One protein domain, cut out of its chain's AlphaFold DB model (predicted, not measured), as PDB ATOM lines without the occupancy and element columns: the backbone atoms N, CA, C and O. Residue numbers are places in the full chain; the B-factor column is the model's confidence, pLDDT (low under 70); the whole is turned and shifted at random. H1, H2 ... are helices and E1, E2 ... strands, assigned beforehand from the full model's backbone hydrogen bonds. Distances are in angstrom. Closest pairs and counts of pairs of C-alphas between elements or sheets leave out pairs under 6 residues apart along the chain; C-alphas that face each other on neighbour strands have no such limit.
ATOM      1  N   ALA A   6      27.330  16.707  -1.869       88.31
ATOM      2  CA  ALA A   6      27.605  16.676  -0.442       88.31
ATOM      3  C   ALA A   6      27.594  15.211   0.003       88.31
ATOM      4  O   ALA A   6      26.653  14.474  -0.310       88.31
ATOM      5  N   ILE A   7      28.655  14.775   0.669       91.81
ATOM      6  CA  ILE A   7      28.864  13.376   1.037       91.81
ATOM      7  C   ILE A   7      28.891  13.305   2.551       91.81
ATOM      8  O   ILE A   7      29.550  14.117   3.180       91.81
ATOM      9  N   SER A   8      28.180  12.355   3.137       93.25
ATOM     10  CA  SER A   8      28.358  12.002   4.539       93.25
ATOM     11  C   SER A   8      28.820  10.563   4.619       93.25
ATOM     12  O   SER A   8      28.155   9.688   4.065       93.25
ATOM     13  N   PHE A   9      29.960  10.331   5.258       91.38
ATOM     14  CA  PHE A   9      30.542   9.008   5.424       91.38
ATOM     15  C   PHE A   9      30.471   8.592   6.894       91.38
ATOM     16  O   PHE A   9      30.861   9.347   7.787       91.38
ATOM     17  N   VAL A  10      29.934   7.402   7.143       90.69
ATOM     18  CA  VAL A  10      29.742   6.848   8.485       90.69
ATOM     19  C   VAL A  10      30.312   5.434   8.511       90.69
ATOM     20  O   VAL A  10      29.889   4.583   7.728       90.69
ATOM     21  N   ASP A  11      31.259   5.191   9.415       85.88
ATOM     22  CA  ASP A  11      31.662   3.835   9.800       85.88
ATOM     23  C   ASP A  11      30.686   3.333  10.872       85.88
ATOM     24  O   ASP A  11      30.268   4.103  11.742       85.88
ATOM     25  N   LEU A  12      30.273   2.070  10.777       82.50
ATOM     26  CA  LEU A  12      29.374   1.478  11.766       82.50
ATOM     27  C   LEU A  12      30.180   0.923  12.938       82.50
ATOM     28  O   LEU A  12      31.177   0.224  12.753       82.50
ATOM     29  N   ASP A  13      29.680   1.166  14.143       79.94
ATOM     30  CA  ASP A  13      30.195   0.595  15.383       79.94
ATOM     31  C   ASP A  13      29.056  -0.020  16.220       79.94
ATOM     32  O   ASP A  13      27.920  -0.160  15.756       79.94
ATOM     33  N   ASP A  14      29.370  -0.434  17.451       76.50
ATOM     34  CA  ASP A  14      28.414  -1.085  18.354       76.50
ATOM     35  C   ASP A  14      27.220  -0.176  18.730       76.50
ATOM     36  O   ASP A  14      26.162  -0.677  19.122       76.50
ATOM     37  N   GLU A  15      27.361   1.149  18.626       80.50
ATOM     38  CA  GLU A  15      26.341   2.130  19.015       80.50
ATOM     39  C   GLU A  15      25.593   2.687  17.789       80.50
ATOM     40  O   GLU A  15      24.359   2.794  17.792       80.50
ATOM     41  N   ILE A  16      26.318   2.994  16.712       85.00
ATOM     42  CA  ILE A  16      25.803   3.575  15.472       85.00
ATOM     43  C   ILE A  16      25.277   2.455  14.573       85.00
ATOM     44  O   ILE A  16      25.992   1.859  13.771       85.00
ATOM     45  N   THR A  17      23.978   2.177  14.683       84.56
ATOM     46  CA  THR A  17      23.322   1.087  13.949       84.56
ATOM     47  C   THR A  17      22.002   1.533  13.329       84.56
ATOM     48  O   THR A  17      21.315   2.409  13.844       84.56
ATOM     49  N   PHE A  18      21.562   0.872  12.254       88.38
ATOM     50  CA  PHE A  18      20.256   1.156  11.637       88.38
ATOM     51  C   PHE A  18      19.054   0.807  12.523       88.38
ATOM     52  O   PHE A  18      17.948   1.291  12.289       88.38
ATOM     53  N   THR A  19      19.249  -0.031  13.542       88.31
ATOM     54  CA  THR A  19      18.249  -0.307  14.582       88.31
ATOM     55  C   THR A  19      18.037   0.874  15.531       88.31
ATOM     56  O   THR A  19      17.017   0.909  16.218       88.31
ATOM     57  N   ASN A  20      18.952   1.847  15.533       87.31
ATOM     58  CA  ASN A  20      18.831   3.125  16.217       87.31
ATOM     59  C   ASN A  20      18.973   4.268  15.196       87.31
ATOM     60  O   ASN A  20      20.045   4.849  15.020       87.31
ATOM     61  N   ASP A  21      17.875   4.569  14.498       86.44
ATOM     62  CA  ASP A  21      17.867   5.554  13.416       86.44
ATOM     63  C   ASP A  21      18.286   6.961  13.876       86.44
ATOM     64  O   ASP A  21      18.872   7.703  13.095       86.44
ATOM     65  N   ALA A  22      18.079   7.313  15.146       89.94
ATOM     66  CA  ALA A  22      18.544   8.576  15.707       89.94
ATOM     67  C   ALA A  22      20.072   8.721  15.650       89.94
ATOM     68  O   ALA A  22      20.556   9.731  15.146       89.94
ATOM     69  N   LEU A  23      20.828   7.711  16.096       91.19
ATOM     70  CA  LEU A  23      22.294   7.782  16.136       91.19
ATOM     71  C   LEU A  23      22.916   7.767  14.739       91.19
ATOM     72  O   LEU A  23      23.848   8.521  14.474       91.19
ATOM     73  N   ILE A  24      22.391   6.953  13.819       91.88
ATOM     74  CA  ILE A  24      22.922   6.929  12.448       91.88
ATOM     75  C   ILE A  24      22.619   8.234  11.705       91.88
ATOM     76  O   ILE A  24      23.467   8.750  10.981       91.88
ATOM     77  N   VAL A  25      21.438   8.819  11.918       93.62
ATOM     78  CA  VAL A  25      21.108  10.147  11.393       93.62
ATOM     79  C   VAL A  25      21.992  11.214  12.027       93.62
ATOM     80  O   VAL A  25      22.435  12.124  11.325       93.62
ATOM     81  N   GLU A  26      22.273  11.094  13.325       92.88
ATOM     82  CA  GLU A  26      23.186  11.983  14.031       92.88
ATOM     83  C   GLU A  26      24.584  11.968  13.402       92.88
ATOM     84  O   GLU A  26      25.126  13.012  13.035       92.88
ATOM     85  N   ALA A  27      25.126  10.769  13.193       93.25
ATOM     86  CA  ALA A  27      26.396  10.570  12.512       93.25
ATOM     87  C   ALA A  27      26.369  11.164  11.096       93.25
ATOM     88  O   ALA A  27      27.301  11.868  10.705       93.25
ATOM     89  N   PHE A  28      25.275  10.972  10.347       95.38
ATOM     90  CA  PHE A  28      25.172  11.518   8.998       95.38
ATOM     91  C   PHE A  28      25.267  13.043   8.956       95.38
ATOM     92  O   PHE A  28      25.928  13.583   8.065       95.38
ATOM     93  N   TRP A  29      24.610  13.763   9.864       91.81
ATOM     94  CA  TRP A  29      24.671  15.225   9.822       91.81
ATOM     95  C   TRP A  29      25.995  15.767  10.352       91.81
ATOM     96  O   TRP A  29      26.515  16.726   9.779       91.81
ATOM     97  N   LYS A  30      26.569  15.132  11.381       93.06
ATOM     98  CA  LYS A  30      27.877  15.514  11.930       93.06
ATOM     99  C   LYS A  30      28.998  15.332  10.912       93.06
ATOM    100  O   LYS A  30      29.849  16.209  10.802       93.06
ATOM    101  N   ASN A  31      28.940  14.255  10.131       93.38
ATOM    102  CA  ASN A  31      29.949  13.906   9.128       93.38
ATOM    103  C   ASN A  31      29.607  14.406   7.718       93.38
ATOM    104  O   ASN A  31      30.238  13.985   6.750       93.38
ATOM    105  N   LEU A  32      28.586  15.256   7.553       94.62
ATOM    106  CA  LEU A  32      28.280  15.804   6.237       94.62
ATOM    107  C   LEU A  32      29.441  16.689   5.781       94.62
ATOM    108  O   LEU A  32      29.815  17.626   6.472       94.62
ATOM    109  N   GLU A  33      29.941  16.449   4.581       92.12
ATOM    110  CA  GLU A  33      30.989  17.218   3.930       92.12
ATOM    111  C   GLU A  33      30.475  17.823   2.623       92.12
ATOM    112  O   GLU A  33      29.768  17.185   1.837       92.12
ATOM    113  N   THR A  34      30.864  19.066   2.354       87.31
ATOM    114  CA  THR A  34      30.737  19.703   1.041       87.31
ATOM    115  C   THR A  34      32.126  20.031   0.492       87.31
ATOM    116  O   THR A  34      33.073  20.226   1.257       87.31
ATOM    117  N   PRO A  35      32.280  20.203  -0.837       82.69
ATOM    118  CA  PRO A  35      33.546  20.658  -1.415       82.69
ATOM    119  C   PRO A  35      34.084  21.947  -0.782       82.69
ATOM    120  O   PRO A  35      35.280  22.216  -0.846       82.69
ATOM    121  N   ARG A  36      33.202  22.771  -0.202       80.06
ATOM    122  CA  ARG A  36      33.578  24.029   0.431       80.06
ATOM    123  C   ARG A  36      33.919  23.866   1.909       80.06
ATOM    124  O   ARG A  36      34.854  24.541   2.336       80.06
ATOM    125  N   SER A  37      33.222  23.020   2.671       81.38
ATOM    126  CA  SER A  37      33.596  22.759   4.070       81.38
ATOM    127  C   SER A  37      34.987  22.136   4.158       81.38
ATOM    128  O   SER A  37      35.791  22.570   4.969       81.38
ATOM    129  N   ASN A  38      35.331  21.243   3.226       74.88
ATOM    130  CA  ASN A  38      36.627  20.551   3.215       74.88
ATOM    131  C   ASN A  38      37.822  21.483   2.949       74.88
ATOM    132  O   ASN A  38      38.970  21.104   3.151       74.88
ATOM    133  N   VAL A  39      37.563  22.706   2.475       74.75
ATOM    134  CA  VAL A  39      38.590  23.714   2.165       74.75
ATOM    135  C   VAL A  39      38.566  24.880   3.162       74.75
ATOM    136  O   VAL A  39      39.512  25.663   3.194       74.75
ATOM    137  N   ASN A  40      37.507  25.030   3.971       75.19
ATOM    138  CA  ASN A  40      37.354  26.152   4.901       75.19
ATOM    139  C   ASN A  40      37.111  25.653   6.329       75.19
ATOM    140  O   ASN A  40      36.015  25.213   6.661       75.19
ATOM    141  N   ASP A  41      38.111  25.851   7.182       80.38
ATOM    142  CA  ASP A  41      38.149  25.481   8.605       80.38
ATOM    143  C   ASP A  41      37.143  26.230   9.500       80.38
ATOM    144  O   ASP A  41      36.915  25.853  10.645       80.38
ATOM    145  N   GLN A  42      36.516  27.292   8.989       83.25
ATOM    146  CA  GLN A  42      35.511  28.067   9.722       83.25
ATOM    147  C   GLN A  42      34.176  27.330   9.943       83.25
ATOM    148  O   GLN A  42      33.353  27.806  10.725       83.25
ATOM    149  N   TYR A  43      33.923  26.229   9.228       83.31
ATOM    150  CA  TYR A  43      32.701  25.438   9.370       83.31
ATOM    151  C   TYR A  43      32.999  24.148  10.129       83.31
ATOM    152  O   TYR A  43      33.946  23.447   9.790       83.31
ATOM    153  N   ALA A  44      32.167  23.812  11.118       86.69
ATOM    154  CA  ALA A  44      32.320  22.562  11.862       86.69
ATOM    155  C   ALA A  44      32.052  21.332  10.978       86.69
ATOM    156  O   ALA A  44      32.678  20.295  11.158       86.69
ATOM    157  N   ASN A  45      31.126  21.463  10.026       90.44
ATOM    158  CA  ASN A  45      30.782  20.447   9.038       90.44
ATOM    159  C   ASN A  45      30.127  21.103   7.806       90.44
ATOM    160  O   ASN A  45      29.900  22.317   7.735       90.44
ATOM    161  N   GLY A  46      29.795  20.280   6.822       91.12
ATOM    162  CA  GLY A  46      29.079  20.656   5.612       91.12
ATOM    163  C   GLY A  46      27.655  21.151   5.862       91.12
ATOM    164  O   GLY A  46      27.171  21.966   5.080       91.12
ATOM    165  N   LEU A  47      26.989  20.733   6.945       93.69
ATOM    166  CA  LEU A  47      25.644  21.214   7.272       93.69
ATOM    167  C   LEU A  47      25.659  22.700   7.680       93.69
ATOM    168  O   LEU A  47      24.823  23.483   7.222       93.69
ATOM    169  N   ASP A  48      26.651  23.107   8.470       92.81
ATOM    170  CA  ASP A  48      26.872  24.511   8.824       92.81
ATOM    171  C   ASP A  48      27.237  25.362   7.603       92.81
ATOM    172  O   ASP A  48      26.764  26.496   7.466       92.81
ATOM    173  N   GLU A  49      28.023  24.810   6.674       92.06
ATOM    174  CA  GLU A  49      28.358  25.489   5.422       92.06
ATOM    175  C   GLU A  49      27.121  25.746   4.555       92.06
ATOM    176  O   GLU A  49      26.917  26.876   4.098       92.06
ATOM    177  N   VAL A  50      26.272  24.733   4.337       92.69
ATOM    178  CA  VAL A  50      25.063  24.906   3.511       92.69
ATOM    179  C   VAL A  50      24.044  25.825   4.177       92.69
ATOM    180  O   VAL A  50      23.333  26.547   3.471       92.69
ATOM    181  N   TRP A  51      23.991  25.850   5.512       94.12
ATOM    182  CA  TRP A  51      23.148  26.778   6.260       94.12
ATOM    183  C   TRP A  51      23.605  28.232   6.108       94.12
ATOM    184  O   TRP A  51      22.787  29.073   5.731       94.12
ATOM    185  N   ASP A  52      24.894  28.544   6.312       89.94
ATOM    186  CA  ASP A  52      25.401  29.911   6.091       89.94
ATOM    187  C   ASP A  52      25.201  30.348   4.638       89.94
ATOM    188  O   ASP A  52      24.740  31.461   4.372       89.94
ATOM    189  N   THR A  53      25.509  29.469   3.681       89.50
ATOM    190  CA  THR A  53      25.351  29.785   2.260       89.50
ATOM    191  C   THR A  53      23.884  30.061   1.919       89.50
ATOM    192  O   THR A  53      23.598  31.058   1.247       89.50
ATOM    193  N   PHE A  54      22.950  29.269   2.449       92.31
ATOM    194  CA  PHE A  54      21.516  29.508   2.304       92.31
ATOM    195  C   PHE A  54      21.093  30.857   2.909       92.31
ATOM    196  O   PHE A  54      20.487  31.679   2.215       92.31
ATOM    197  N   LEU A  55      21.459  31.139   4.165       90.31
ATOM    198  CA  LEU A  55      21.122  32.407   4.823       90.31
ATOM    199  C   LEU A  55      21.672  33.611   4.057       90.31
ATOM    200  O   LEU A  55      20.955  34.591   3.847       90.31
ATOM    201  N   ARG A  56      22.909  33.519   3.564       87.31
ATOM    202  CA  ARG A  56      23.541  34.563   2.753       87.31
ATOM    203  C   ARG A  56      22.788  34.811   1.446       87.31
ATOM    204  O   ARG A  56      22.578  35.966   1.073       87.31
ATOM    205  N   GLN A  57      22.361  33.756   0.750       86.31
ATOM    206  CA  GLN A  57      21.565  33.878  -0.477       86.31
ATOM    207  C   GLN A  57      20.229  34.581  -0.209       86.31
ATOM    208  O   GLN A  57      19.888  35.539  -0.908       86.31
ATOM    209  N   VAL A  58      19.499  34.169   0.830       87.00
ATOM    210  CA  VAL A  58      18.207  34.776   1.184       87.00
ATOM    211  C   VAL A  58      18.378  36.219   1.672       87.00
ATOM    212  O   VAL A  58      17.601  37.097   1.290       87.00
ATOM    213  N   ALA A  59      19.421  36.505   2.453       81.75
ATOM    214  CA  ALA A  59      19.750  37.856   2.902       81.75
ATOM    215  C   ALA A  59      20.042  38.792   1.718       81.75
ATOM    216  O   ALA A  59      19.518  39.907   1.678       81.75
ATOM    217  N   ASN A  60      20.802  38.322   0.723       82.19
ATOM    218  CA  ASN A  60      21.071  39.073  -0.505       82.19
ATOM    219  C   ASN A  60      19.788  39.348  -1.303       82.19
ATOM    220  O   ASN A  60      19.596  40.460  -1.789       82.19
ATOM    221  N   LEU A  61      18.878  38.372  -1.405       83.50
ATOM    222  CA  LEU A  61      17.573  38.573  -2.046       83.50
ATOM    223  C   LEU A  61      16.746  39.645  -1.324       83.50
ATOM    224  O   LEU A  61      16.169  40.521  -1.971       83.50
ATOM    225  N   CYS A  62      16.735  39.615   0.010       79.69
ATOM    226  CA  CYS A  62      16.063  40.628   0.817       79.69
ATOM    227  C   CYS A  62      16.680  42.018   0.604       79.69
ATOM    228  O   CYS A  62      15.945  42.983   0.399       79.69
ATOM    229  N   ALA A  63      18.011  42.132   0.621       78.25
ATOM    230  CA  ALA A  63      18.713  43.396   0.400       78.25
ATOM    231  C   ALA A  63      18.413  43.978  -0.991       78.25
ATOM    232  O   ALA A  63      17.969  45.123  -1.089       78.25
ATOM    233  N   ASN A  64      18.529  43.160  -2.043       75.88
ATOM    234  CA  ASN A  64      18.236  43.555  -3.422       75.88
ATOM    235  C   ASN A  64      16.791  44.044  -3.597       75.88
ATOM    236  O   ASN A  64      16.541  45.000  -4.331       75.88
ATOM    237  N   TYR A  65      15.829  43.414  -2.913       79.12
ATOM    238  CA  TYR A  65      14.444  43.878  -2.917       79.12
ATOM    239  C   TYR A  65      14.320  45.296  -2.340       79.12
ATOM    240  O   TYR A  65      13.692  46.155  -2.954       79.12
ATOM    241  N   TYR A  66      14.937  45.572  -1.187       74.69
ATOM    242  CA  TYR A  66      14.875  46.900  -0.567       74.69
ATOM    243  C   TYR A  66      15.581  47.974  -1.400       74.69
ATOM    244  O   TYR A  66      15.018  49.057  -1.576       74.69
ATOM    245  N   GLU A  67      16.751  47.664  -1.961       75.62
ATOM    246  CA  GLU A  67      17.473  48.562  -2.867       75.62
ATOM    247  C   GLU A  67      16.646  48.887  -4.119       75.62
ATOM    248  O   GLU A  67      16.482  50.055  -4.468       75.62
ATOM    249  N   GLY A  68      16.041  47.874  -4.750       73.06
ATOM    250  CA  GLY A  68      15.193  48.049  -5.934       73.06
ATOM    251  C   GLY A  68      13.919  48.864  -5.680       73.06
ATOM    252  O   GLY A  68      13.385  49.475  -6.604       73.06
ATOM    253  N   GLN A  69      13.445  48.910  -4.432       76.06
ATOM    254  CA  GLN A  69      12.310  49.735  -4.005       76.06
ATOM    255  C   GLN A  69      12.731  51.121  -3.475       76.06
ATOM    256  O   GLN A  69      11.872  51.914  -3.084       76.06
ATOM    257  N   GLY A  70      14.033  51.432  -3.445       72.38
ATOM    258  CA  GLY A  70      14.560  52.702  -2.935       72.38
ATOM    259  C   GLY A  70      14.405  52.879  -1.421       72.38
ATOM    260  O   GLY A  70      14.346  54.009  -0.935       72.38
ATOM    261  N   TYR A  71      14.285  51.784  -0.668       73.75
ATOM    262  CA  TYR A  71      14.181  51.821   0.788       73.75
ATOM    263  C   TYR A  71      15.560  51.817   1.454       73.75
ATOM    264  O   TYR A  71      16.446  51.068   1.055       73.75
ATOM    265  N   ASP A  72      15.703  52.564   2.553       69.12
ATOM    266  CA  ASP A  72      16.883  52.454   3.417       69.12
ATOM    267  C   ASP A  72      17.004  51.041   4.010       69.12
ATOM    268  O   ASP A  72      16.070  50.526   4.646       69.12
ATOM    269  N   LEU A  73      18.192  50.446   3.876       67.94
ATOM    270  CA  LEU A  73      18.555  49.161   4.472       67.94
ATOM    271  C   LEU A  73      18.714  49.299   5.993       67.94
ATOM    272  O   LEU A  73      19.791  49.583   6.517       67.94
ATOM    273  N   ARG A  74      17.622  49.091   6.733       72.06
ATOM    274  CA  ARG A  74      17.655  48.971   8.200       72.06
ATOM    275  C   ARG A  74      17.795  47.506   8.599       72.06
ATOM    276  O   ARG A  74      16.946  46.703   8.212       72.06
ATOM    277  N   LYS A  75      18.803  47.184   9.421       72.88
ATOM    278  CA  LYS A  75      19.112  45.814   9.879       72.88
ATOM    279  C   LYS A  75      17.874  45.061  10.377       72.88
ATOM    280  O   LYS A  75      17.555  44.017   9.824       72.88
ATOM    281  N   ASP A  76      17.095  45.648  11.287       77.94
ATOM    282  CA  ASP A  76      15.879  45.022  11.837       77.94
ATOM    283  C   ASP A  76      14.831  44.667  10.771       77.94
ATOM    284  O   ASP A  76      14.070  43.712  10.915       77.94
ATOM    285  N   ARG A  77      14.748  45.457   9.694       77.81
ATOM    286  CA  ARG A  77      13.784  45.229   8.613       77.81
ATOM    287  C   ARG A  77      14.238  44.079   7.715       77.81
ATOM    288  O   ARG A  77      13.414  43.244   7.334       77.81
ATOM    289  N   VAL A  78      15.535  44.021   7.413       77.50
ATOM    290  CA  VAL A  78      16.138  42.918   6.653       77.50
ATOM    291  C   VAL A  78      16.065  41.624   7.465       77.50
ATOM    292  O   VAL A  78      15.631  40.620   6.920       77.50
ATOM    293  N   ALA A  79      16.343  41.665   8.769       83.00
ATOM    294  CA  ALA A  79      16.228  40.529   9.687       83.00
ATOM    295  C   ALA A  79      14.816  39.913   9.717       83.00
ATOM    296  O   ALA A  79      14.655  38.706   9.556       83.00
ATOM    297  N   ARG A  80      13.763  40.739   9.839       86.88
ATOM    298  CA  ARG A  80      12.370  40.245   9.775       86.88
ATOM    299  C   ARG A  80      12.030  39.625   8.422       86.88
ATOM    300  O   ARG A  80      11.328  38.622   8.370       86.88
ATOM    301  N   SER A  81      12.516  40.235   7.341       87.50
ATOM    302  CA  SER A  81      12.278  39.734   5.982       87.50
ATOM    303  C   SER A  81      13.004  38.412   5.750       87.50
ATOM    304  O   SER A  81      12.420  37.503   5.179       87.50
ATOM    305  N   LEU A  82      14.235  38.294   6.254       87.94
ATOM    306  CA  LEU A  82      15.034  37.076   6.231       87.94
ATOM    307  C   LEU A  82      14.335  35.950   6.994       87.94
ATOM    308  O   LEU A  82      14.117  34.892   6.420       87.94
ATOM    309  N   SER A  83      13.912  36.201   8.235       92.81
ATOM    310  CA  SER A  83      13.154  35.238   9.044       92.81
ATOM    311  C   SER A  83      11.920  34.721   8.292       92.81
ATOM    312  O   SER A  83      11.753  33.516   8.105       92.81
ATOM    313  N   GLN A  84      11.100  35.628   7.753       92.88
ATOM    314  CA  GLN A  84       9.906  35.242   7.005       92.88
ATOM    315  C   GLN A  84      10.234  34.480   5.712       92.88
ATOM    316  O   GLN A  84       9.614  33.456   5.437       92.88
ATOM    317  N   ALA A  85      11.222  34.941   4.942       92.06
ATOM    318  CA  ALA A  85      11.631  34.291   3.703       92.06
ATOM    319  C   ALA A  85      12.193  32.885   3.951       92.06
ATOM    320  O   ALA A  85      11.829  31.960   3.235       92.06
ATOM    321  N   VAL A  86      13.020  32.703   4.986       93.62
ATOM    322  CA  VAL A  86      13.541  31.389   5.389       93.62
ATOM    323  C   VAL A  86      12.396  30.434   5.703       93.62
ATOM    324  O   VAL A  86      12.341  29.350   5.127       93.62
ATOM    325  N   ARG A  87      11.440  30.851   6.541       95.69
ATOM    326  CA  ARG A  87      10.265  30.033   6.864       95.69
ATOM    327  C   ARG A  87       9.503  29.615   5.609       95.69
ATOM    328  O   ARG A  87       9.175  28.441   5.440       95.69
ATOM    329  N   ASP A  88       9.202  30.580   4.746       94.75
ATOM    330  CA  ASP A  88       8.360  30.363   3.575       94.75
ATOM    331  C   ASP A  88       9.072  29.463   2.546       94.75
ATOM    332  O   ASP A  88       8.441  28.570   1.976       94.75
ATOM    333  N   ILE A  89      10.390  29.625   2.360       93.50
ATOM    334  CA  ILE A  89      11.206  28.765   1.491       93.50
ATOM    335  C   ILE A  89      11.268  27.338   2.041       93.50
ATOM    336  O   ILE A  89      10.977  26.403   1.297       93.50
ATOM    337  N   LEU A  90      11.604  27.152   3.322       94.56
ATOM    338  CA  LEU A  90      11.727  25.817   3.919       94.56
ATOM    339  C   LEU A  90      10.395  25.055   3.856       94.56
ATOM    340  O   LEU A  90      10.357  23.917   3.389       94.56
ATOM    341  N   ARG A  91       9.281  25.708   4.210       95.12
ATOM    342  CA  ARG A  91       7.936  25.109   4.118       95.12
ATOM    343  C   ARG A  91       7.544  24.749   2.694       95.12
ATOM    344  O   ARG A  91       6.982  23.683   2.463       95.12
ATOM    345  N   SER A  92       7.852  25.618   1.732       93.88
ATOM    346  CA  SER A  92       7.558  25.358   0.316       93.88
ATOM    347  C   SER A  92       8.343  24.166  -0.239       93.88
ATOM    348  O   SER A  92       7.918  23.574  -1.226       93.88
ATOM    349  N   ASN A  93       9.456  23.801   0.404       90.81
ATOM    350  CA  ASN A  93      10.272  22.637   0.064       90.81
ATOM    351  C   ASN A  93       9.985  21.415   0.957       90.81
ATOM    352  O   ASN A  93      10.733  20.446   0.923       90.81
ATOM    353  N   GLY A  94       8.888  21.424   1.722       89.06
ATOM    354  CA  GLY A  94       8.423  20.250   2.463       89.06
ATOM    355  C   GLY A  94       9.065  20.040   3.835       89.06
ATOM    356  O   GLY A  94       8.828  19.000   4.441       89.06
ATOM    357  N   VAL A  95       9.828  21.009   4.353       92.31
ATOM    358  CA  VAL A  95      10.302  20.970   5.746       92.31
ATOM    359  C   VAL A  95       9.115  21.137   6.694       92.31
ATOM    360  O   VAL A  95       8.247  21.989   6.474       92.31
ATOM    361  N   GLU A  96       9.088  20.332   7.758       91.88
ATOM    362  CA  GLU A  96       8.026  20.362   8.760       91.88
ATOM    363  C   GLU A  96       7.844  21.764   9.361       91.88
ATOM    364  O   GLU A  96       8.801  22.506   9.592       91.88
ATOM    365  N   SER A  97       6.584  22.141   9.600       92.44
ATOM    366  CA  SER A  97       6.221  23.514   9.964       92.44
ATOM    367  C   SER A  97       6.882  23.995  11.250       92.44
ATOM    368  O   SER A  97       7.223  25.177  11.315       92.44
ATOM    369  N   GLU A  98       7.053  23.102  12.225       91.94
ATOM    370  CA  GLU A  98       7.692  23.387  13.507       91.94
ATOM    371  C   GLU A  98       9.197  23.627  13.345       91.94
ATOM    372  O   GLU A  98       9.692  24.679  13.749       91.94
ATOM    373  N   ILE A  99       9.902  22.731  12.645       93.19
ATOM    374  CA  ILE A  99      11.330  22.883  12.328       93.19
ATOM    375  C   ILE A  99      11.569  24.178  11.543       93.19
ATOM    376  O   ILE A  99      12.454  24.967  11.876       93.19
ATOM    377  N   ALA A 100      10.746  24.445  10.526       93.62
ATOM    378  CA  ALA A 100      10.852  25.663   9.729       93.62
ATOM    379  C   ALA A 100      10.616  26.937  10.561       93.62
ATOM    380  O   ALA A 100      11.304  27.935  10.342       93.62
ATOM    381  N   ASP A 101       9.676  26.924  11.514       92.75
ATOM    382  CA  ASP A 101       9.438  28.059  12.413       92.75
ATOM    383  C   ASP A 101      10.632  28.293  13.345       92.75
ATOM    384  O   ASP A 101      11.089  29.432  13.476       92.75
ATOM    385  N   GLN A 102      11.187  27.236  13.941       91.31
ATOM    386  CA  GLN A 102      12.351  27.334  14.823       91.31
ATOM    387  C   GLN A 102      13.575  27.886  14.072       91.31
ATOM    388  O   GLN A 102      14.165  28.883  14.496       91.31
ATOM    389  N   LEU A 103      13.880  27.349  12.885       92.94
ATOM    390  CA  LEU A 103      14.968  27.844  12.031       92.94
ATOM    391  C   LEU A 103      14.736  29.274  11.531       92.94
ATOM    392  O   LEU A 103      15.687  30.041  11.380       92.94
ATOM    393  N   SER A 104      13.482  29.677  11.311       92.75
ATOM    394  CA  SER A 104      13.161  31.058  10.936       92.75
ATOM    395  C   SER A 104      13.466  32.064  12.045       92.75
ATOM    396  O   SER A 104      13.869  33.196  11.757       92.75
ATOM    397  N   ASN A 105      13.304  31.666  13.310       89.25
ATOM    398  CA  ASN A 105      13.628  32.513  14.452       89.25
ATOM    399  C   ASN A 105      15.144  32.691  14.569       89.25
ATOM    400  O   ASN A 105      15.608  33.818  14.734       89.25
ATOM    401  N   VAL A 106      15.905  31.606  14.383       89.50
ATOM    402  CA  VAL A 106      17.376  31.640  14.324       89.50
ATOM    403  C   VAL A 106      17.857  32.512  13.162       89.50
ATOM    404  O   VAL A 106      18.722  33.361  13.338       89.50
ATOM    405  N   ALA A 107      17.265  32.383  11.975       89.38
ATOM    406  CA  ALA A 107      17.622  33.223  10.832       89.38
ATOM    407  C   ALA A 107      17.398  34.723  11.103       89.38
ATOM    408  O   ALA A 107      18.108  35.572  10.564       89.38
ATOM    409  N   GLY A 108      16.431  35.067  11.958       84.56
ATOM    410  CA  GLY A 108      16.167  36.444  12.374       84.56
ATOM    411  C   GLY A 108      17.342  37.115  13.096       84.56
ATOM    412  O   GLY A 108      17.461  38.336  13.011       84.56
ATOM    413  N   SER A 109      18.229  36.351  13.740       85.38
ATOM    414  CA  SER A 109      19.426  36.862  14.424       85.38
ATOM    415  C   SER A 109      20.702  36.783  13.576       85.38
ATOM    416  O   SER A 109      21.791  37.054  14.073       85.38
ATOM    417  N   TYR A 110      20.599  36.484  12.274       82.50
ATOM    418  CA  TYR A 110      21.758  36.326  11.380       82.50
ATOM    419  C   TYR A 110      22.715  37.531  11.342       82.50
ATOM    420  O   TYR A 110      23.907  37.378  11.098       82.50
ATOM    421  N   PHE A 111      22.214  38.749  11.564       80.62
ATOM    422  CA  PHE A 111      23.042  39.964  11.556       80.62
ATOM    423  C   PHE A 111      23.612  40.338  12.930       80.62
ATOM    424  O   PHE A 111      24.321  41.348  13.037       80.62
ATOM    425  N   ASP A 112      23.284  39.566  13.966       82.69
ATOM    426  CA  ASP A 112      23.782  39.762  15.321       82.69
ATOM    427  C   ASP A 112      25.171  39.132  15.465       82.69
ATOM    428  O   ASP A 112      25.565  38.247  14.717       82.69
ATOM    429  N   THR A 113      25.962  39.578  16.439       65.31
ATOM    430  CA  THR A 113      27.334  39.067  16.632       65.31
ATOM    431  C   THR A 113      27.395  37.674  17.269       65.31
ATOM    432  O   THR A 113      28.483  37.144  17.452       65.31
ATOM    433  N   SER A 114      26.251  37.101  17.645       67.56
ATOM    434  CA  SER A 114      26.121  35.806  18.323       67.56
ATOM    435  C   SER A 114      25.319  34.806  17.485       67.56
ATOM    436  O   SER A 114      24.459  34.108  18.024       67.56
ATOM    437  N   VAL A 115      25.534  34.787  16.165       69.38
ATOM    438  CA  VAL A 115      24.888  33.815  15.272       69.38
ATOM    439  C   VAL A 115      25.278  32.408  15.715       69.38
ATOM    440  O   VAL A 115      26.466  32.090  15.774       69.38
ATOM    441  N   LYS A 116      24.284  31.574  16.029       78.94
ATOM    442  CA  LYS A 116      24.503  30.146  16.262       78.94
ATOM    443  C   LYS A 116      24.670  29.424  14.927       78.94
ATOM    444  O   LYS A 116      23.948  29.726  13.971       78.94
ATOM    445  N   SER A 117      25.594  28.469  14.866       87.12
ATOM    446  CA  SER A 117      25.658  27.543  13.730       87.12
ATOM    447  C   SER A 117      24.437  26.613  13.732       87.12
ATOM    448  O   SER A 117      23.737  26.505  14.742       87.12
ATOM    449  N   LEU A 118      24.143  25.955  12.608       89.62
ATOM    450  CA  LEU A 118      23.023  25.016  12.558       89.62
ATOM    451  C   LEU A 118      23.288  23.802  13.454       89.62
ATOM    452  O   LEU A 118      22.369  23.349  14.127       89.62
ATOM    453  N   SER A 119      24.538  23.345  13.538       89.38
ATOM    454  CA  SER A 119      24.967  22.308  14.484       89.38
ATOM    455  C   SER A 119      24.624  22.685  15.930       89.38
ATOM    456  O   SER A 119      23.992  21.910  16.637       89.38
ATOM    457  N   GLN A 120      24.943  23.916  16.350       87.81
ATOM    458  CA  GLN A 120      24.609  24.395  17.700       87.81
ATOM    459  C   GLN A 120      23.098  24.472  17.931       87.81
ATOM    460  O   GLN A 120      22.612  24.164  19.011       87.81
ATOM    461  N   VAL A 121      22.340  24.887  16.915       88.38
ATOM    462  CA  VAL A 121      20.877  24.937  16.994       88.38
ATOM    463  C   VAL A 121      20.291  23.535  17.133       88.38
ATOM    464  O   VAL A 121      19.382  23.354  17.933       88.38
ATOM    465  N   LEU A 122      20.814  22.552  16.397       88.94
ATOM    466  CA  LEU A 122      20.405  21.148  16.487       88.94
ATOM    467  C   LEU A 122      20.678  20.539  17.865       88.94
ATOM    468  O   LEU A 122      19.876  19.741  18.336       88.94
ATOM    469  N   GLU A 123      21.779  20.925  18.508       87.12
ATOM    470  CA  GLU A 123      22.152  20.419  19.833       87.12
ATOM    471  C   GLU A 123      21.388  21.105  20.976       87.12
ATOM    472  O   GLU A 123      20.982  20.443  21.933       87.12
ATOM    473  N   ASP A 124      21.178  22.421  20.885       84.69
ATOM    474  CA  ASP A 124      20.675  23.219  22.008       84.69
ATOM    475  C   ASP A 124      19.167  23.495  21.961       84.69
ATOM    476  O   ASP A 124      18.512  23.568  23.004       84.69
ATOM    477  N   ASP A 125      18.630  23.750  20.765       77.00
ATOM    478  CA  ASP A 125      17.385  24.510  20.610       77.00
ATOM    479  C   ASP A 125      16.329  23.779  19.768       77.00
ATOM    480  O   ASP A 125      15.130  23.954  20.009       77.00
ATOM    481  N   LEU A 126      16.752  22.994  18.774       82.75
ATOM    482  CA  LEU A 126      15.875  22.390  17.779       82.75
ATOM    483  C   LEU A 126      15.433  20.996  18.210       82.75
ATOM    484  O   LEU A 126      16.215  20.051  18.257       82.75
ATOM    485  N   GLN A 127      14.138  20.866  18.481       81.50
ATOM    486  CA  GLN A 127      13.527  19.583  18.813       81.50
ATOM    487  C   GLN A 127      13.122  18.855  17.532       81.50
ATOM    488  O   GLN A 127      12.309  19.354  16.752       81.50
ATOM    489  N   ILE A 128      13.712  17.680  17.316       83.38
ATOM    490  CA  ILE A 128      13.397  16.794  16.197       83.38
ATOM    491  C   ILE A 128      12.888  15.473  16.766       83.38
ATOM    492  O   ILE A 128      13.667  14.661  17.257       83.38
ATOM    493  N   ASP A 129      11.573  15.267  16.683       85.38
ATOM    494  CA  ASP A 129      10.920  14.054  17.192       85.38
ATOM    495  C   ASP A 129      11.186  12.825  16.307       85.38
ATOM    496  O   ASP A 129      11.343  11.713  16.810       85.38
ATOM    497  N   ASP A 130      11.237  13.019  14.984       90.56
ATOM    498  CA  ASP A 130      11.568  11.978  14.006       90.56
ATOM    499  C   ASP A 130      12.938  12.270  13.369       90.56
ATOM    500  O   ASP A 130      13.053  13.253  12.629       90.56
ATOM    501  N   PRO A 131      13.964  11.416  13.560       90.69
ATOM    502  CA  PRO A 131      15.276  11.581  12.933       90.69
ATOM    503  C   PRO A 131      15.215  11.782  11.410       90.69
ATOM    504  O   PRO A 131      16.005  12.531  10.834       90.69
ATOM    505  N   MET A 132      14.231  11.203  10.720       91.88
ATOM    506  CA  MET A 132      14.102  11.374   9.268       91.88
ATOM    507  C   MET A 132      13.746  12.803   8.849       91.88
ATOM    508  O   MET A 132      14.031  13.201   7.711       91.88
ATOM    509  N   ASN A 133      13.189  13.609   9.754       92.62
ATOM    510  CA  ASN A 133      13.001  15.032   9.513       92.62
ATOM    511  C   ASN A 133      14.341  15.769   9.406       92.62
ATOM    512  O   ASN A 133      14.446  16.711   8.621       92.62
ATOM    513  N   LEU A 134      15.380  15.318  10.117       92.81
ATOM    514  CA  LEU A 134      16.723  15.879   9.990       92.81
ATOM    515  C   LEU A 134      17.344  15.533   8.635       92.81
ATOM    516  O   LEU A 134      17.840  16.425   7.951       92.81
ATOM    517  N   ILE A 135      17.222  14.283   8.176       93.81
ATOM    518  CA  ILE A 135      17.655  13.904   6.817       93.81
ATOM    519  C   ILE A 135      16.898  14.714   5.754       93.81
ATOM    520  O   ILE A 135      17.491  15.162   4.773       93.81
ATOM    521  N   SER A 136      15.601  14.959   5.956       92.62
ATOM    522  CA  SER A 136      14.783  15.779   5.051       92.62
ATOM    523  C   SER A 136      15.205  17.250   5.047       92.62
ATOM    524  O   SER A 136      15.275  17.873   3.983       92.62
ATOM    525  N   LEU A 137      15.545  17.804   6.215       93.81
ATOM    526  CA  LEU A 137      16.107  19.146   6.345       93.81
ATOM    527  C   LEU A 137      17.463  19.246   5.636       93.81
ATOM    528  O   LEU A 137      17.649  20.148   4.818       93.81
ATOM    529  N   MET A 138      18.378  18.308   5.897       93.44
ATOM    530  CA  MET A 138      19.682  18.231   5.232       93.44
ATOM    531  C   MET A 138      19.512  18.179   3.714       93.44
ATOM    532  O   MET A 138      20.083  19.001   3.003       93.44
ATOM    533  N   ALA A 139      18.675  17.265   3.215       92.69
ATOM    534  CA  ALA A 139      18.391  17.120   1.790       92.69
ATOM    535  C   ALA A 139      17.868  18.420   1.174       92.69
ATOM    536  O   ALA A 139      18.326  18.827   0.107       92.69
ATOM    537  N   THR A 140      16.957  19.102   1.872       94.06
ATOM    538  CA  THR A 140      16.395  20.377   1.425       94.06
ATOM    539  C   THR A 140      17.464  21.465   1.345       94.06
ATOM    540  O   THR A 140      17.590  22.123   0.314       94.06
ATOM    541  N   LEU A 141      18.261  21.651   2.400       93.31
ATOM    542  CA  LEU A 141      19.304  22.679   2.438       93.31
ATOM    543  C   LEU A 141      20.389  22.424   1.388       93.31
ATOM    544  O   LEU A 141      20.790  23.342   0.673       93.31
ATOM    545  N   VAL A 142      20.825  21.175   1.248       91.62
ATOM    546  CA  VAL A 142      21.809  20.763   0.241       91.62
ATOM    547  C   VAL A 142      21.254  21.001  -1.171       91.62
ATOM    548  O   VAL A 142      21.935  21.601  -2.006       91.62
ATOM    549  N   HIS A 143      19.991  20.641  -1.423       90.81
ATOM    550  CA  HIS A 143      19.334  20.861  -2.713       90.81
ATOM    551  C   HIS A 143      19.186  22.347  -3.066       90.81
ATOM    552  O   HIS A 143      19.489  22.742  -4.193       90.81
ATOM    553  N   LEU A 144      18.774  23.188  -2.110       89.38
ATOM    554  CA  LEU A 144      18.665  24.640  -2.300       89.38
ATOM    555  C   LEU A 144      20.009  25.282  -2.669       89.38
ATOM    556  O   LEU A 144      20.041  26.278  -3.389       89.38
ATOM    557  N   ASN A 145      21.117  24.680  -2.232       86.75
ATOM    558  CA  ASN A 145      22.471  25.100  -2.575       86.75
ATOM    559  C   ASN A 145      23.025  24.433  -3.854       86.75
ATOM    560  O   ASN A 145      24.184  24.649  -4.206       86.75
ATOM    561  N   GLY A 146      22.207  23.667  -4.583       85.81
ATOM    562  CA  GLY A 146      22.565  23.067  -5.873       85.81
ATOM    563  C   GLY A 146      23.354  21.761  -5.785       85.81
ATOM    564  O   GLY A 146      23.928  21.334  -6.787       85.81
ATOM    565  N   TYR A 147      23.384  21.130  -4.613       86.19
ATOM    566  CA  TYR A 147      24.075  19.866  -4.382       86.19
ATOM    567  C   TYR A 147      23.107  18.665  -4.395       86.19
ATOM    568  O   TYR A 147      21.888  18.811  -4.281       86.19
ATOM    569  N   HIS A 148      23.670  17.455  -4.478       86.94
ATOM    570  CA  HIS A 148      22.993  16.199  -4.117       86.94
ATOM    571  C   HIS A 148      23.551  15.646  -2.805       86.94
ATOM    572  O   HIS A 148      24.723  15.874  -2.517       86.94
ATOM    573  N   VAL A 149      22.746  14.892  -2.048       91.12
ATOM    574  CA  VAL A 149      23.212  14.204  -0.833       91.12
ATOM    575  C   VAL A 149      23.531  12.749  -1.151       91.12
ATOM    576  O   VAL A 149      22.664  12.000  -1.614       91.12
ATOM    577  N   LEU A 150      24.757  12.343  -0.840       93.50
ATOM    578  CA  LEU A 150      25.166  10.948  -0.776       93.50
ATOM    579  C   LEU A 150      25.469  10.588   0.679       93.50
ATOM    580  O   LEU A 150      26.392  11.133   1.273       93.50
ATOM    581  N   LEU A 151      24.698   9.664   1.234       95.44
ATOM    582  CA  LEU A 151      24.983   9.028   2.513       95.44
ATOM    583  C   LEU A 151      25.746   7.741   2.215       95.44
ATOM    584  O   LEU A 151      25.260   6.912   1.450       95.44
ATOM    585  N   ALA A 152      26.939   7.588   2.764       93.44
ATOM    586  CA  ALA A 152      27.791   6.428   2.586       93.44
ATOM    587  C   ALA A 152      27.993   5.743   3.936       93.44
ATOM    588  O   ALA A 152      28.324   6.396   4.923       93.44
ATOM    589  N   VAL A 153      27.779   4.433   3.959       92.12
ATOM    590  CA  VAL A 153      28.039   3.582   5.117       92.12
ATOM    591  C   VAL A 153      29.077   2.549   4.730       92.12
ATOM    592  O   VAL A 153      28.884   1.836   3.738       92.12
ATOM    593  N   ASP A 154      30.163   2.493   5.492       88.44
ATOM    594  CA  ASP A 154      31.243   1.551   5.237       88.44
ATOM    595  C   ASP A 154      31.083   0.253   6.027       88.44
ATOM    596  O   ASP A 154      30.469   0.228   7.093       88.44
ATOM    597  N   GLU A 155      31.612  -0.824   5.454       83.94
ATOM    598  CA  GLU A 155      31.764  -2.147   6.053       83.94
ATOM    599  C   GLU A 155      30.514  -2.629   6.806       83.94
ATOM    600  O   GLU A 155      30.572  -3.029   7.972       83.94
ATOM    601  N   LEU A 156      29.355  -2.649   6.130       85.75
ATOM    602  CA  LEU A 156      28.085  -3.069   6.741       85.75
ATOM    603  C   LEU A 156      28.165  -4.468   7.374       85.75
ATOM    604  O   LEU A 156      27.410  -4.797   8.284       85.75
ATOM    605  N   GLU A 157      29.085  -5.312   6.932       81.38
ATOM    606  CA  GLU A 157      29.351  -6.620   7.511       81.38
ATOM    607  C   GLU A 157      29.876  -6.614   8.950       81.38
ATOM    608  O   GLU A 157      29.835  -7.681   9.574       81.38
ATOM    609  N   LYS A 158      30.352  -5.469   9.458       79.94
ATOM    610  CA  LYS A 158      30.683  -5.252  10.873       79.94
ATOM    611  C   LYS A 158      29.439  -5.159  11.755       79.94
ATOM    612  O   LYS A 158      29.521  -5.456  12.940       79.94
ATOM    613  N   SER A 159      28.297  -4.780  11.182       77.88
ATOM    614  CA  SER A 159      27.031  -4.709  11.910       77.88
ATOM    615  C   SER A 159      26.441  -6.091  12.213       77.88
ATOM    616  O   SER A 159      26.792  -7.108  11.600       77.88
ATOM    617  N   ASP A 160      25.472  -6.112  13.128       81.81
ATOM    618  CA  ASP A 160      24.675  -7.294  13.435       81.81
ATOM    619  C   ASP A 160      23.969  -7.849  12.190       81.81
ATOM    620  O   ASP A 160      23.071  -7.237  11.607       81.81
ATOM    621  N   ARG A 161      24.296  -9.089  11.815       83.94
ATOM    622  CA  ARG A 161      23.723  -9.761  10.634       83.94
ATOM    623  C   ARG A 161      22.413 -10.483  10.952       83.94
ATOM    624  O   ARG A 161      22.251 -11.674  10.680       83.94
ATOM    625  N   THR A 162      21.473  -9.759  11.557       87.44
ATOM    626  CA  THR A 162      20.164 -10.280  11.981       87.44
ATOM    627  C   THR A 162      19.033  -9.826  11.055       87.44
ATOM    628  O   THR A 162      19.141  -8.841  10.324       87.44
ATOM    629  N   GLU A 163      17.902 -10.540  11.081       88.81
ATOM    630  CA  GLU A 163      16.721 -10.159  10.289       88.81
ATOM    631  C   GLU A 163      16.180  -8.787  10.711       88.81
ATOM    632  O   GLU A 163      15.724  -8.013   9.870       88.81
ATOM    633  N   GLU A 164      16.245  -8.472  12.006       90.00
ATOM    634  CA  GLU A 164      15.812  -7.183  12.547       90.00
ATOM    635  C   GLU A 164      16.669  -6.036  12.015       90.00
ATOM    636  O   GLU A 164      16.117  -5.034  11.559       90.00
ATOM    637  N   HIS A 165      17.991  -6.218  11.973       89.38
ATOM    638  CA  HIS A 165      18.908  -5.217  11.442       89.38
ATOM    639  C   HIS A 165      18.679  -4.974   9.943       89.38
ATOM    640  O   HIS A 165      18.462  -3.839   9.520       89.38
ATOM    641  N   PHE A 166      18.591  -6.032   9.126       90.62
ATOM    642  CA  PHE A 166      18.312  -5.871   7.693       90.62
ATOM    643  C   PHE A 166      16.930  -5.257   7.414       90.62
ATOM    644  O   PHE A 166      16.786  -4.470   6.476       90.62
ATOM    645  N   LYS A 167      15.913  -5.563   8.233       92.00
ATOM    646  CA  LYS A 167      14.608  -4.882   8.169       92.00
ATOM    647  C   LYS A 167      14.717  -3.402   8.514       92.00
ATOM    648  O   LYS A 167      14.003  -2.602   7.913       92.00
ATOM    649  N   ALA A 168      15.555  -3.040   9.483       92.12
ATOM    650  CA  ALA A 168      15.763  -1.651   9.868       92.12
ATOM    651  C   ALA A 168      16.390  -0.849   8.718       92.12
ATOM    652  O   ALA A 168      15.864   0.205   8.366       92.12
ATOM    653  N   ILE A 169      17.406  -1.401   8.042       91.56
ATOM    654  CA  ILE A 169      18.007  -0.791   6.843       91.56
ATOM    655  C   ILE A 169      16.968  -0.627   5.729       91.56
ATOM    656  O   ILE A 169      16.837   0.445   5.143       91.56
ATOM    657  N   ASP A 170      16.202  -1.678   5.428       91.25
ATOM    658  CA  ASP A 170      15.214  -1.644   4.344       91.25
ATOM    659  C   ASP A 170      14.141  -0.569   4.590       91.25
ATOM    660  O   ASP A 170      13.839   0.224   3.692       91.25
ATOM    661  N   LYS A 171      13.653  -0.468   5.836       91.69
ATOM    662  CA  LYS A 171      12.742   0.597   6.283       91.69
ATOM    663  C   LYS A 171      13.380   1.980   6.212       91.69
ATOM    664  O   LYS A 171      12.712   2.926   5.802       91.69
ATOM    665  N   PHE A 172      14.646   2.113   6.603       93.06
ATOM    666  CA  PHE A 172      15.376   3.374   6.507       93.06
ATOM    667  C   PHE A 172      15.425   3.853   5.050       93.06
ATOM    668  O   PHE A 172      15.046   4.984   4.759       93.06
ATOM    669  N   ILE A 173      15.760   2.959   4.113       91.25
ATOM    670  CA  ILE A 173      15.801   3.268   2.677       91.25
ATOM    671  C   ILE A 173      14.416   3.652   2.137       91.25
ATOM    672  O   ILE A 173      14.314   4.542   1.298       91.25
ATOM    673  N   GLU A 174      13.338   3.001   2.583       91.19
ATOM    674  CA  GLU A 174      11.967   3.370   2.184       91.19
ATOM    675  C   GLU A 174      11.551   4.772   2.648       91.19
ATOM    676  O   GLU A 174      10.704   5.392   2.006       91.19
ATOM    677  N   ARG A 175      12.147   5.272   3.736       92.75
ATOM    678  CA  ARG A 175      11.867   6.596   4.305       92.75
ATOM    679  C   ARG A 175      12.789   7.695   3.774       92.75
ATOM    680  O   ARG A 175      12.554   8.859   4.092       92.75
ATOM    681  N   LEU A 176      13.827   7.361   3.000       92.56
ATOM    682  CA  LEU A 176      14.757   8.361   2.476       92.56
ATOM    683  C   LEU A 176      14.022   9.385   1.591       92.56
ATOM    684  O   LEU A 176      13.280   8.995   0.682       92.56
ATOM    685  N   PRO A 177      14.234  10.694   1.819       90.00
ATOM    686  CA  PRO A 177      13.601  11.726   1.019       90.00
ATOM    687  C   PRO A 177      14.183  11.755  -0.398       90.00
ATOM    688  O   PRO A 177      15.294  11.290  -0.674       90.00
ATOM    689  N   GLN A 178      13.421  12.332  -1.326       83.88
ATOM    690  CA  GLN A 178      13.843  12.450  -2.717       83.88
ATOM    691  C   GLN A 178      15.150  13.252  -2.830       83.88
ATOM    692  O   GLN A 178      15.292  14.317  -2.238       83.88
ATOM    693  N   GLY A 179      16.089  12.759  -3.642       80.12
ATOM    694  CA  GLY A 179      17.377  13.424  -3.864       80.12
ATOM    695  C   GLY A 179      18.482  13.024  -2.882       80.12
ATOM    696  O   GLY A 179      19.607  13.496  -3.039       80.12
ATOM    697  N   VAL A 180      18.186  12.126  -1.934       91.56
ATOM    698  CA  VAL A 180      19.180  11.453  -1.091       91.56
ATOM    699  C   VAL A 180      19.447  10.059  -1.638       91.56
ATOM    700  O   VAL A 180      18.520   9.309  -1.940       91.56
ATOM    701  N   SER A 181      20.722   9.709  -1.772       91.75
ATOM    702  CA  SER A 181      21.151   8.353  -2.120       91.75
ATOM    703  C   SER A 181      21.889   7.736  -0.942       91.75
ATOM    704  O   SER A 181      22.722   8.405  -0.340       91.75
ATOM    705  N   LEU A 182      21.598   6.473  -0.635       92.88
ATOM    706  CA  LEU A 182      22.365   5.683   0.325       92.88
ATOM    707  C   LEU A 182      23.266   4.717  -0.442       92.88
ATOM    708  O   LEU A 182      22.787   3.928  -1.260       92.88
ATOM    709  N   PHE A 183      24.558   4.783  -0.162       91.81
ATOM    710  CA  PHE A 183      25.565   3.844  -0.612       91.81
ATOM    711  C   PHE A 183      26.056   3.052   0.590       91.81
ATOM    712  O   PHE A 183      26.303   3.615   1.651       91.81
ATOM    713  N   VAL A 184      26.167   1.741   0.424       89.38
ATOM    714  CA  VAL A 184      26.627   0.854   1.485       89.38
ATOM    715  C   VAL A 184      27.661  -0.081   0.893       89.38
ATOM    716  O   VAL A 184      27.403  -0.687  -0.153       89.38
ATOM    717  N   THR A 185      28.819  -0.186   1.532       89.44
ATOM    718  CA  THR A 185      29.839  -1.160   1.150       89.44
ATOM    719  C   THR A 185      29.676  -2.435   1.966       89.44
ATOM    720  O   THR A 185      29.047  -2.472   3.026       89.44
ATOM    721  N   GLY A 186      30.228  -3.513   1.424       86.25
ATOM    722  CA  GLY A 186      30.512  -4.670   2.238       86.25
ATOM    723  C   GLY A 186      31.022  -5.866   1.464       86.25
ATOM    724  O   GLY A 186      31.093  -5.873   0.230       86.25
ATOM    725  N   THR A 187      31.384  -6.891   2.218       86.88
ATOM    726  CA  THR A 187      31.980  -8.119   1.686       86.88
ATOM    727  C   THR A 187      30.975  -9.030   0.964       86.88
ATOM    728  O   THR A 187      29.766  -8.984   1.218       86.88
ATOM    729  N   PRO A 188      31.435  -9.924   0.064       83.38
ATOM    730  CA  PRO A 188      30.577 -10.939  -0.555       83.38
ATOM    731  C   PRO A 188      29.812 -11.805   0.462       83.38
ATOM    732  O   PRO A 188      28.652 -12.160   0.228       83.38
ATOM    733  N   GLU A 189      30.426 -12.104   1.608       83.88
ATOM    734  CA  GLU A 189      29.872 -12.903   2.702       83.88
ATOM    735  C   GLU A 189      28.622 -12.271   3.313       83.88
ATOM    736  O   GLU A 189      27.686 -12.993   3.673       83.88
ATOM    737  N   LEU A 190      28.570 -10.936   3.384       84.69
ATOM    738  CA  LEU A 190      27.386 -10.197   3.814       84.69
ATOM    739  C   LEU A 190      26.182 -10.515   2.922       84.69
ATOM    740  O   LEU A 190      25.056 -10.609   3.401       84.69
ATOM    741  N   VAL A 191      26.407 -10.712   1.624       83.69
ATOM    742  CA  VAL A 191      25.340 -10.954   0.649       83.69
ATOM    743  C   VAL A 191      24.926 -12.421   0.637       83.69
ATOM    744  O   VAL A 191      23.733 -12.725   0.720       83.69
ATOM    745  N   THR A 192      25.886 -13.335   0.486       79.38
ATOM    746  CA  THR A 192      25.590 -14.750   0.215       79.38
ATOM    747  C   THR A 192      25.427 -15.606   1.456       79.38
ATOM    748  O   THR A 192      24.823 -16.665   1.334       79.38
ATOM    749  N   GLY A 193      25.936 -15.156   2.604       70.19
ATOM    750  CA  GLY A 193      26.132 -16.002   3.775       70.19
ATOM    751  C   GLY A 193      27.436 -16.775   3.611       70.19
ATOM    752  O   GLY A 193      27.618 -17.506   2.638       70.19
ATOM    753  N   GLY A 194      28.393 -16.527   4.506       66.62
ATOM    754  CA  GLY A 194      29.640 -17.291   4.583       66.62
ATOM    755  C   GLY A 194      29.419 -18.670   5.218       66.62
ATOM    756  O   GLY A 194      28.358 -19.273   5.087       66.62
ATOM    757  N   GLN A 195      30.406 -19.165   5.969       61.06
ATOM    758  CA  GLN A 195      30.290 -20.454   6.671       61.06
ATOM    759  C   GLN A 195      29.271 -20.443   7.823       61.06
ATOM    760  O   GLN A 195      28.715 -21.486   8.155       61.06
ATOM    761  N   GLU A 196      29.029 -19.276   8.420       61.69
ATOM    762  CA  GLU A 196      28.142 -19.114   9.579       61.69
ATOM    763  C   GLU A 196      26.658 -19.006   9.207       61.69
ATOM    764  O   GLU A 196      25.812 -19.150  10.083       61.69
ATOM    765  N   GLY A 197      26.344 -18.789   7.922       63.62
ATOM    766  CA  GLY A 197      24.974 -18.709   7.411       63.62
ATOM    767  C   GLY A 197      24.144 -17.595   8.054       63.62
ATOM    768  O   GLY A 197      23.289 -17.881   8.878       63.62
ATOM    769  N   ASN A 198      24.415 -16.334   7.698       75.69
ATOM    770  CA  ASN A 198      23.689 -15.137   8.160       75.69
ATOM    771  C   ASN A 198      23.711 -14.013   7.102       75.69
ATOM    772  O   ASN A 198      23.667 -12.825   7.422       75.69
ATOM    773  N   GLY A 199      23.862 -14.360   5.821       83.00
ATOM    774  CA  GLY A 199      23.907 -13.354   4.757       83.00
ATOM    775  C   GLY A 199      22.529 -12.777   4.450       83.00
ATOM    776  O   GLY A 199      21.511 -13.433   4.667       83.00
ATOM    777  N   MET A 200      22.474 -11.591   3.840       87.38
ATOM    778  CA  MET A 200      21.222 -10.934   3.434       87.38
ATOM    779  C   MET A 200      20.283 -11.885   2.675       87.38
ATOM    780  O   MET A 200      19.070 -11.874   2.885       87.38
ATOM    781  N   LYS A 201      20.833 -12.723   1.783       86.12
ATOM    782  CA  LYS A 201      20.066 -13.686   0.981       86.12
ATOM    783  C   LYS A 201      19.309 -14.710   1.829       86.12
ATOM    784  O   LYS A 201      18.223 -15.132   1.425       86.12
ATOM    785  N   GLU A 202      19.901 -15.122   2.942       85.00
ATOM    786  CA  GLU A 202      19.405 -16.173   3.831       85.00
ATOM    787  C   GLU A 202      18.509 -15.587   4.923       85.00
ATOM    788  O   GLU A 202      17.448 -16.141   5.206       85.00
ATOM    789  N   THR A 203      18.896 -14.432   5.467       87.00
ATOM    790  CA  THR A 203      18.247 -13.813   6.625       87.00
ATOM    791  C   THR A 203      17.078 -12.903   6.238       87.00
ATOM    792  O   THR A 203      16.053 -12.900   6.914       87.00
ATOM    793  N   TYR A 204      17.181 -12.135   5.145       89.44
ATOM    794  CA  TYR A 204      16.122 -11.205   4.735       89.44
ATOM    795  C   TYR A 204      16.061 -11.020   3.208       89.44
ATOM    796  O   TYR A 204      16.559 -10.058   2.615       89.44
ATOM    797  N   GLN A 205      15.386 -11.969   2.550       86.00
ATOM    798  CA  GLN A 205      15.358 -12.094   1.088       86.00
ATOM    799  C   GLN A 205      14.836 -10.842   0.353       86.00
ATOM    800  O   GLN A 205      15.229 -10.602  -0.793       86.00
ATOM    801  N   SER A 206      13.939 -10.066   0.967       86.50
ATOM    802  CA  SER A 206      13.393  -8.834   0.377       86.50
ATOM    803  C   SER A 206      14.484  -7.788   0.150       86.50
ATOM    804  O   SER A 206      14.639  -7.310  -0.975       86.50
ATOM    805  N   PHE A 207      15.302  -7.523   1.171       86.19
ATOM    806  CA  PHE A 207      16.424  -6.591   1.071       86.19
ATOM    807  C   PHE A 207      17.470  -7.074   0.063       86.19
ATOM    808  O   PHE A 207      17.868  -6.320  -0.819       86.19
ATOM    809  N   HIS A 208      17.810  -8.368   0.078       87.88
ATOM    810  CA  HIS A 208      18.710  -8.956  -0.921       87.88
ATOM    811  C   HIS A 208      18.216  -8.773  -2.370       87.88
ATOM    812  O   HIS A 208      18.992  -8.449  -3.270       87.88
ATOM    813  N   LYS A 209      16.913  -8.955  -2.632       86.56
ATOM    814  CA  LYS A 209      16.337  -8.724  -3.972       86.56
ATOM    815  C   LYS A 209      16.429  -7.255  -4.390       86.56
ATOM    816  O   LYS A 209      16.636  -6.982  -5.571       86.56
ATOM    817  N   ARG A 210      16.274  -6.328  -3.441       84.31
ATOM    818  CA  ARG A 210      16.375  -4.883  -3.676       84.31
ATOM    819  C   ARG A 210      17.798  -4.465  -4.038       84.31
ATOM    820  O   ARG A 210      17.981  -3.675  -4.964       84.31
ATOM    821  N   THR A 211      18.792  -5.011  -3.339       83.69
ATOM    822  CA  THR A 211      20.198  -4.639  -3.521       83.69
ATOM    823  C   THR A 211      20.816  -5.247  -4.778       83.69
ATOM    824  O   THR A 211      21.619  -4.578  -5.414       83.69
ATOM    825  N   ILE A 212      20.397  -6.444  -5.221       82.38
ATOM    826  CA  ILE A 212      20.942  -7.100  -6.432       82.38
ATOM    827  C   ILE A 212      20.937  -6.191  -7.666       82.38
ATOM    828  O   ILE A 212      21.927  -6.150  -8.393       82.38
ATOM    829  N   ASN A 213      19.839  -5.475  -7.914       77.69
ATOM    830  CA  ASN A 213      19.697  -4.674  -9.131       77.69
ATOM    831  C   ASN A 213      20.559  -3.403  -9.120       77.69
ATOM    832  O   ASN A 213      20.789  -2.824 -10.176       77.69
ATOM    833  N   ASN A 214      21.026  -2.984  -7.942       79.25
ATOM    834  CA  ASN A 214      21.822  -1.773  -7.737       79.25
ATOM    835  C   ASN A 214      23.203  -2.091  -7.142       79.25
ATOM    836  O   ASN A 214      23.869  -1.208  -6.607       79.25
TER     837      ASN A 214
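This is residues 6 to 214 of the 285 residues of an uncharacterized protein of Natronorubrum tibetense GA33 (UniProt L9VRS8). A small parallel sheet, E1 to E3, with H1 and H6 over one face makes the middle of a long rod. From it the long helix H2 reaches toward one end, with the helical hairpin H3 and H4 beside it, and the short helices H8, H9 and H10 gather at the other end. The printed part has 209 residues with ten named helices and three named strands, in the order E1, H1 to H6, E2, H7, E3, H8 to H10; its class is mostly helix. The sheet's order is E1, E2, E3. The whole is only just loose, close to compact, with a radius of gyration of the C-alphas of 20.2 A and spans of 74 by 31 by 29 A.

Look first at inner strand E2, residues 148 to 154, between edge strands E1, residues 6 to 11, and E3, residues 180 to 184. N 8 and O 150, 2.9 A apart, and N 151 and O 181, 2.8 A apart, are within hydrogen-bond range across its two parallel pairings. H1, residues 21 to 30, and H6, residues 131 to 144, are on the same face, making two layers, helices on one face of a sheet. H1 lies over E1 at a height over the sheet of 9.6 A; H6 lies over E2 and E3 at 9.5 A. H1 and H6 touch, closest at the C-alphas of Ala 22 and Pro 131, 5.2 A. H2, residues 46 to 68, only grazes the sheet with residues 46 to 50; it touches H6, closest at C-alphas 50 and 142, 6.2 A, and H5, residues 118 to 124, at C-alphas 48 and 118, 5.4 A. H3, residues 75 to 92, touches H2 at C-alphas 82 and 59, 5.8 A, and forms a hairpin with H4, residues 97 to 108, at a shallow tilt of 23 degrees, opposite ways. E2, H7, residues 163 to 175, and E3 form a strand-helix-strand unit, parallel neighbour strands with a helix between, its crossover right-handed. H7 and H10, residues 205 to 212, only just touch, with 3 pairs of C-alphas within 8 A, the closest 170 and 207, 6.1 A. H9, residues 200 to 203, touches H8, residues 188 to 192, and H10 only at the corner. Every O i to N i+4 pair is within hydrogen-bond range in each helix but H9, which is too short for one.

Find C-alpha 6 at (27.605, 16.676, -0.442), where E1 begins. H2 runs 32.8 A from C-alpha 46 at (29.079, 20.656, 5.612), H3 25.4 A, H6 20.3 A and E2 19.2 A. H10 ends at C-alpha 212, (20.942, -7.100, -6.432).

The C-alphas of Gly 70 and Gln 195 are the two farthest apart, 75.4 A. The printed part has no cut, and the link from H1 to H2, residues 31 to 45, is long. Confidence is under 70 at residues 72 to 73, 113 to 115 and 194 to 197.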